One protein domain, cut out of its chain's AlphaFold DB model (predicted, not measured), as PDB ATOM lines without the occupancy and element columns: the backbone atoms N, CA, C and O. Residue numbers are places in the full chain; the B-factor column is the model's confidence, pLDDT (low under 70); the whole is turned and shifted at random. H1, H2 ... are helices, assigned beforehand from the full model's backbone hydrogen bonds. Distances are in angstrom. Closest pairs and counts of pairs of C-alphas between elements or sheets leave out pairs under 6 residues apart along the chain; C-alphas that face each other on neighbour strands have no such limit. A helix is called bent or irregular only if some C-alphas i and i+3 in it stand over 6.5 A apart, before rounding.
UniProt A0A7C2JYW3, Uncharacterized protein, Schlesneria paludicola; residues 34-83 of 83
ATOM      1  N   ILE A  34     156.253 159.573 186.046       95.69
ATOM      2  CA  ILE A  34     155.216 159.417 187.079       95.69
ATOM      3  C   ILE A  34     155.646 159.981 188.433       95.69
ATOM      4  O   ILE A  34     154.786 160.389 189.195       95.69
ATOM      5  N   GLY A  35     156.948 160.038 188.732       94.62
ATOM      6  CA  GLY A  35     157.462 160.553 190.002       94.62
ATOM      7  C   GLY A  35     157.032 162.002 190.257       94.62
ATOM      8  O   GLY A  35     156.192 162.247 191.122       94.62
ATOM      9  N   PRO A  36     157.521 162.978 189.469       95.06
ATOM     10  CA  PRO A  36     157.114 164.376 189.615       95.06
ATOM     11  C   PRO A  36     155.632 164.622 189.286       95.06
ATOM     12  O   PRO A  36     155.055 165.590 189.774       95.06
ATOM     13  N   MET A  37     155.006 163.776 188.459       94.94
ATOM     14  CA  MET A  37     153.588 163.896 188.087       94.94
ATOM     15  C   MET A  37     152.639 163.132 189.019       94.94
ATOM     16  O   MET A  37     151.431 163.127 188.775       94.94
ATOM     17  N   PHE A  38     153.151 162.512 190.087       93.75
ATOM     18  CA  PHE A  38     152.373 161.609 190.930       93.75
ATOM     19  C   PHE A  38     151.135 162.292 191.507       93.75
ATOM     20  O   PHE A  38     150.041 161.747 191.418       93.75
ATOM     21  N   TRP A  39     151.279 163.511 192.026       93.25
ATOM     22  CA  TRP A  39     150.165 164.252 192.618       93.25
ATOM     23  C   TRP A  39     149.062 164.582 191.609       93.25
ATOM     24  O   TRP A  39     147.886 164.454 191.934       93.25
ATOM     25  N   MET A  40     149.425 164.923 190.369       93.88
ATOM     26  CA  MET A  40     148.444 165.175 189.307       93.88
ATOM     27  C   MET A  40     147.715 163.890 188.902       93.88
ATOM     28  O   MET A  40     146.516 163.904 188.623       93.88
ATOM     29  N   TRP A  41     148.437 162.768 188.868       94.25
ATOM     30  CA  TRP A  41     147.838 161.458 188.638       94.25
ATOM     31  C   TRP A  41     146.916 161.044 189.795       94.25
ATOM     32  O   TRP A  41     145.808 160.571 189.546       94.25
ATOM     33  N   PHE A  42     147.330 161.273 191.042       93.06
ATOM     34  CA  PHE A  42     146.546 160.989 192.243       93.06
ATOM     35  C   PHE A  42     145.246 161.800 192.263       93.06
ATOM     36  O   PHE A  42     144.168 161.248 192.478       93.06
ATOM     37  N   GLU A  43     145.323 163.094 191.956       93.56
ATOM     38  CA  GLU A  43     144.156 163.966 191.815       93.56
ATOM     39  C   GLU A  43     143.211 163.465 190.710       93.56
ATOM     40  O   GLU A  43     142.003 163.353 190.928       93.56
ATOM     41  N   ALA A  44     143.757 163.089 189.548       92.88
ATOM     42  CA  ALA A  44     142.985 162.532 188.437       92.88
ATOM     43  C   ALA A  44     142.303 161.193 188.771       92.88
ATOM     44  O   ALA A  44     141.256 160.896 188.200       92.88
ATOM     45  N   MET A  45     142.875 160.396 189.678       91.81
ATOM     46  CA  MET A  45     142.306 159.119 190.117       91.81
ATOM     47  C   MET A  45     141.238 159.267 191.200       91.81
ATOM     48  O   MET A  45     140.219 158.581 191.147       91.81
ATOM     49  N   TYR A  46     141.474 160.121 192.197       92.19
ATOM     50  CA  TYR A  46     140.718 160.086 193.455       92.19
ATOM     51  C   TYR A  46     139.897 161.347 193.749       92.19
ATOM     52  O   TYR A  46     139.011 161.292 194.599       92.19
ATOM     53  N   VAL A  47     140.166 162.475 193.080       87.38
ATOM     54  CA  VAL A  47     139.612 163.802 193.433       87.38
ATOM     55  C   VAL A  47     138.857 164.456 192.260       87.38
ATOM     56  O   VAL A  47     138.460 165.611 192.338       87.38
ATOM     57  N   ASP A  48     138.599 163.705 191.182       85.94
ATOM     58  CA  ASP A  48     137.963 164.190 189.939       85.94
ATOM     59  C   ASP A  48     138.843 165.181 189.139       85.94
ATOM     60  O   ASP A  48     138.368 166.102 188.472       85.94
ATOM     61  N   GLY A  49     140.164 164.976 189.200       85.75
ATOM     62  CA  GLY A  49     141.152 165.733 188.436       85.75
ATOM     63  C   GLY A  49     141.145 165.449 186.920       85.75
ATOM     64  O   GLY A  49     140.239 164.819 186.363       85.75
ATOM     65  N   PRO A  50     142.179 165.899 186.187       88.81
ATOM     66  CA  PRO A  50     142.185 165.847 184.729       88.81
ATOM     67  C   PRO A  50     142.205 164.405 184.190       88.81
ATOM     68  O   PRO A  50     143.229 163.722 184.207       88.81
ATOM     69  N   LYS A  51     141.088 163.965 183.598       91.50
ATOM     70  CA  LYS A  51     140.902 162.594 183.066       91.50
ATOM     71  C   LYS A  51     141.949 162.163 182.033       91.50
ATOM     72  O   LYS A  51     142.206 160.973 181.867       91.50
ATOM     73  N   TRP A  52     142.566 163.118 181.338       93.31
ATOM     74  CA  TRP A  52     143.622 162.824 180.372       93.31
ATOM     75  C   TRP A  52     144.909 162.323 181.044       93.31
ATOM     76  O   TRP A  52     145.591 161.493 180.455       93.31
ATOM     77  N   ILE A  53     145.213 162.755 182.275       93.44
ATOM     78  CA  ILE A  53     146.389 162.291 183.035       93.44
ATOM     79  C   ILE A  53     146.190 160.840 183.464       93.44
ATOM     80  O   ILE A  53     147.089 160.016 183.299       93.44
ATOM     81  N   PHE A  54     144.986 160.502 183.934       93.06
ATOM     82  CA  PHE A  54     144.614 159.116 184.207       93.06
ATOM     83  C   PHE A  54     144.784 158.242 182.958       93.06
ATOM     84  O   PHE A  54     145.498 157.243 182.998       93.06
ATOM     85  N   ALA A  55     144.199 158.647 181.825       94.44
ATOM     86  CA  ALA A  55     144.312 157.900 180.572       94.44
ATOM     87  C   ALA A  55     145.770 157.775 180.092       94.44
ATOM     88  O   ALA A  55     146.157 156.732 179.566       94.44
ATOM     89  N   PHE A  56     146.584 158.814 180.301       95.69
ATOM     90  CA  PHE A  56     147.997 158.819 179.940       95.69
ATOM     91  C   PHE A  56     148.807 157.808 180.749       95.69
ATOM     92  O   PHE A  56     149.668 157.159 180.164       95.69
ATOM     93  N   TYR A  57     148.530 157.632 182.044       96.19
ATOM     94  CA  TYR A  57     149.242 156.693 182.928       96.19
ATOM     95  C   TYR A  57     148.571 155.325 183.090       96.19
ATOM     96  O   TYR A  57     149.155 154.420 183.686       96.19
ATOM     97  N   LEU A  58     147.390 155.120 182.508       95.19
ATOM     98  CA  LEU A  58     146.696 153.833 182.524       95.19
ATOM     99  C   LEU A  58     147.560 152.663 182.003       95.19
ATOM    100  O   LEU A  58     147.574 151.616 182.649       95.19
ATOM    101  N   PRO A  59     148.333 152.793 180.901       96.12
ATOM    102  CA  PRO A  59     149.210 151.711 180.449       96.12
ATOM    103  C   PRO A  59     150.293 151.347 181.469       96.12
ATOM    104  O   PRO A  59     150.646 150.176 181.592       96.12
ATOM    105  N   LEU A  60     150.815 152.338 182.201       95.12
ATOM    106  CA  LEU A  60     151.787 152.107 183.264       95.12
ATOM    107  C   LEU A  60     151.151 151.336 184.425       95.12
ATOM    108  O   LEU A  60     151.745 150.374 184.898       95.12
ATOM    109  N   LEU A  61     149.931 151.709 184.824       94.75
ATOM    110  CA  LEU A  61     149.170 151.007 185.861       94.75
ATOM    111  C   LEU A  61     148.966 149.531 185.493       94.75
ATOM    112  O   LEU A  61     149.310 148.649 186.274       94.75
ATOM    113  N   ILE A  62     148.507 149.261 184.267       95.81
ATOM    114  CA  ILE A  62     148.319 147.893 183.759       95.81
ATOM    115  C   ILE A  62     149.649 147.124 183.764       95.81
ATOM    116  O   ILE A  62     149.688 145.950 184.126       95.81
ATOM    117  N   ALA A  63     150.756 147.766 183.378       95.38
ATOM    118  CA  ALA A  63     152.073 147.132 183.404       95.38
ATOM    119  C   ALA A  63     152.524 146.777 184.834       95.38
ATOM    120  O   ALA A  63     153.111 145.712 185.041       95.38
ATOM    121  N   CYS A  64     152.228 147.636 185.812       95.62
ATOM    122  CA  CYS A  64     152.482 147.380 187.230       95.62
ATOM    123  C   CYS A  64     151.630 146.223 187.771       95.62
ATOM    124  O   CYS A  64     152.147 145.392 188.515       95.62
ATOM    125  N   GLU A  65     150.359 146.128 187.372       95.44
ATOM    126  CA  GLU A  65     149.464 145.026 187.759       95.44
ATOM    127  C   GLU A  65     149.877 143.690 187.128       95.44
ATOM    128  O   GLU A  65     149.850 142.650 187.785       95.44
ATOM    129  N   LEU A  66     150.304 143.708 185.863       97.00
ATOM    130  CA  LEU A  66     150.726 142.506 185.142       97.00
ATOM    131  C   LEU A  66     152.062 141.950 185.660       97.00
ATOM    132  O   LEU A  66     152.313 140.748 185.569       97.00
ATOM    133  N   CYS A  67     152.931 142.814 186.188       96.00
ATOM    134  CA  CYS A  67     154.250 142.448 186.695       96.00
ATOM    135  C   CYS A  67     154.459 143.009 188.113       96.00
ATOM    136  O   CYS A  67     155.004 144.105 188.268       96.00
ATOM    137  N   PRO A  68     154.105 142.245 189.164       93.50
ATOM    138  CA  PRO A  68     154.184 142.718 190.547       93.50
ATOM    139  C   PRO A  68     155.564 143.251 190.983       93.50
ATOM    140  O   PRO A  68     155.605 144.287 191.645       93.50
ATOM    141  N   PRO A  69     156.707 142.642 190.594       96.31
ATOM    142  CA  PRO A  69     158.024 143.198 190.921       96.31
ATOM    143  C   PRO A  69     158.272 144.574 190.294       96.31
ATOM    144  O   PRO A  69     158.915 145.428 190.904       96.31
ATOM    145  N   PHE A  70     157.761 144.800 189.080       94.94
ATOM    146  CA  PHE A  70     157.843 146.102 188.423       94.94
ATOM    147  C   PHE A  70     156.950 147.122 189.131       94.94
ATOM    148  O   PHE A  70     157.404 148.232 189.399       94.94
ATOM    149  N   GLY A  71     155.732 146.729 189.515       95.50
ATOM    150  CA  GLY A  71     154.840 147.566 190.318       95.50
ATOM    151  C   GLY A  71     155.466 147.998 191.644       95.50
ATOM    152  O   GLY A  71     155.438 149.183 191.971       95.50
ATOM    153  N   TRP A  72     156.110 147.075 192.366       96.44
ATOM    154  CA  TRP A  72     156.842 147.399 193.595       96.44
ATOM    155  C   TRP A  72     157.969 148.411 193.344       96.44
ATOM    156  O   TRP A  72     158.060 149.408 194.054       96.44
ATOM    157  N   LEU A  73     158.774 148.214 192.296       96.06
ATOM    158  CA  LEU A  73     159.859 149.138 191.945       96.06
ATOM    159  C   LEU A  73     159.340 150.546 191.616       96.06
ATOM    160  O   LEU A  73     159.914 151.537 192.062       96.06
ATOM    161  N   VAL A  74     158.264 150.639 190.830       95.38
ATOM    162  CA  VAL A  74     157.634 151.922 190.486       95.38
ATOM    163  C   VAL A  74     157.070 152.593 191.737       95.38
ATOM    164  O   VAL A  74     157.226 153.801 191.888       95.38
ATOM    165  N   ASN A  75     156.476 151.830 192.656       95.19
ATOM    166  CA  ASN A  75     155.969 152.352 193.923       95.19
ATOM    167  C   ASN A  75     157.090 152.905 194.816       95.19
ATOM    168  O   ASN A  75     156.976 154.017 195.320       95.19
ATOM    169  N   GLU A  76     158.203 152.180 194.960       95.50
ATOM    170  CA  GLU A  76     159.380 152.681 195.685       95.50
ATOM    171  C   GLU A  76     159.954 153.942 195.036       95.50
ATOM    172  O   GLU A  76     160.307 154.897 195.724       95.50
ATOM    173  N   TYR A  77     160.001 153.983 193.704       95.31
ATOM    174  CA  TYR A  77     160.410 155.182 192.984       95.31
ATOM    175  C   TYR A  77     159.488 156.368 193.285       95.31
ATOM    176  O   TYR A  77     159.979 157.452 193.583       95.31
ATOM    177  N   ILE A  78     158.170 156.168 193.238       95.12
ATOM    178  CA  ILE A  78     157.161 157.185 193.552       95.12
ATOM    179  C   ILE A  78     157.301 157.682 194.998       95.12
ATOM    180  O   ILE A  78     157.232 158.889 195.224       95.12
ATOM    181  N   ASN A  79     157.570 156.796 195.962       94.44
ATOM    182  CA  ASN A  79     157.767 157.168 197.368       94.44
ATOM    183  C   ASN A  79     158.894 158.195 197.563       94.44
ATOM    184  O   ASN A  79     158.818 159.008 198.480       94.44
ATOM    185  N   LEU A  80     159.906 158.222 196.686       93.88
ATOM    186  CA  LEU A  80     160.966 159.240 196.717       93.88
ATOM    187  C   LEU A  80     160.464 160.662 196.401       93.88
ATOM    188  O   LEU A  80     161.167 161.625 196.691       93.88
ATOM    189  N   TRP A  81     159.277 160.802 195.803       92.44
ATOM    190  CA  TRP A  81     158.676 162.081 195.397       92.44
ATOM    191  C   TRP A  81     157.545 162.555 196.312       92.44
ATOM    192  O   TRP A  81     157.139 163.710 196.214       92.44
ATOM    193  N   ILE A  82     157.026 161.681 197.175       87.81
ATOM    194  CA  ILE A  82     155.887 161.965 198.070       87.81
ATOM    195  C   ILE A  82     156.335 162.640 199.387       87.81
ATOM    196  O   ILE A  82     155.506 162.900 200.253       87.81
ATOM    197  N   VAL A  83     157.632 162.943 199.532       69.94
ATOM    198  CA  VAL A  83     158.228 163.589 200.722       69.94
ATOM    199  C   VAL A  83     157.480 164.851 201.152       69.94
ATOM    200  O   VAL A  83     157.214 165.711 200.279       69.94
TER     201      VAL A  83
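Overview. This is residues 34 to 83 of the 83 residues of an uncharacterized protein of Schlesneria paludicola (UniProt A0A7C2JYW3). Three helices make a flat triangle with a hollow middle: the long, kinked H2 is its base, with H1 at one end of H2 and H3 at the other. The triangle is only loosely closed where the beginning of H1 comes near the end of H3. The printed part has 50 residues with three named helices, in the order H1, H2, H3, and no named strand; the class is all helix. The whole is compact, with a radius of gyration of the C-alphas of 10.8 A, and spans 29 by 26 by 14 A.

Arrangement. H1, residues 38 to 46, touches H2, residues 51 to 66, about perpendicular at 84 degrees. H2 touches H1 with residues 51 to 57 alone; the closest C-alphas of the two, those of Ala 44 and Phe 54, are 5.7 A apart. H2 has a kink of 40 degrees near residue 59 and is irregular, with C-alphas 56 and 59 7.2 A apart; its line is a rough one. H2 and H3, residues 68 to 79, touch only at the corner by their link, through residues 61 to 65 and 70 to 74 alone. Their closest C-alphas, of Cys 64 and Gly 71, are 3.9 A apart, and they run opposite ways at a steep tilt of 47 degrees. H1 and H3 are close but not clearly touching, the closest C-alphas, of Phe 38 and Ile 78, being 7.0 A apart. They run opposite ways at a steep tilt of 67 degrees, only just short of about perpendicular. In H1 and H3 every O i to N i+4 pair is within hydrogen-bond range; in H2, 10 of 12 are.

Along the chain. H1 begins at C-alpha 38, (152.373, 161.609, 190.930), and is 12.0 A long. H2 begins at C-alpha 51, (140.902, 162.594, 183.066), and measures 22.5 A. H3 measures 16.4 A and ends at C-alpha 79, (157.767, 157.168, 197.368).

Size, cuts and confidence. The C-alphas farthest apart, of Asp 48 and Pro 69, are 29.1 A apart. The printed part has no cut, and both links are tight. The mean pLDDT of the printed part is 93.4; residue 83, the chain's last, is under 70.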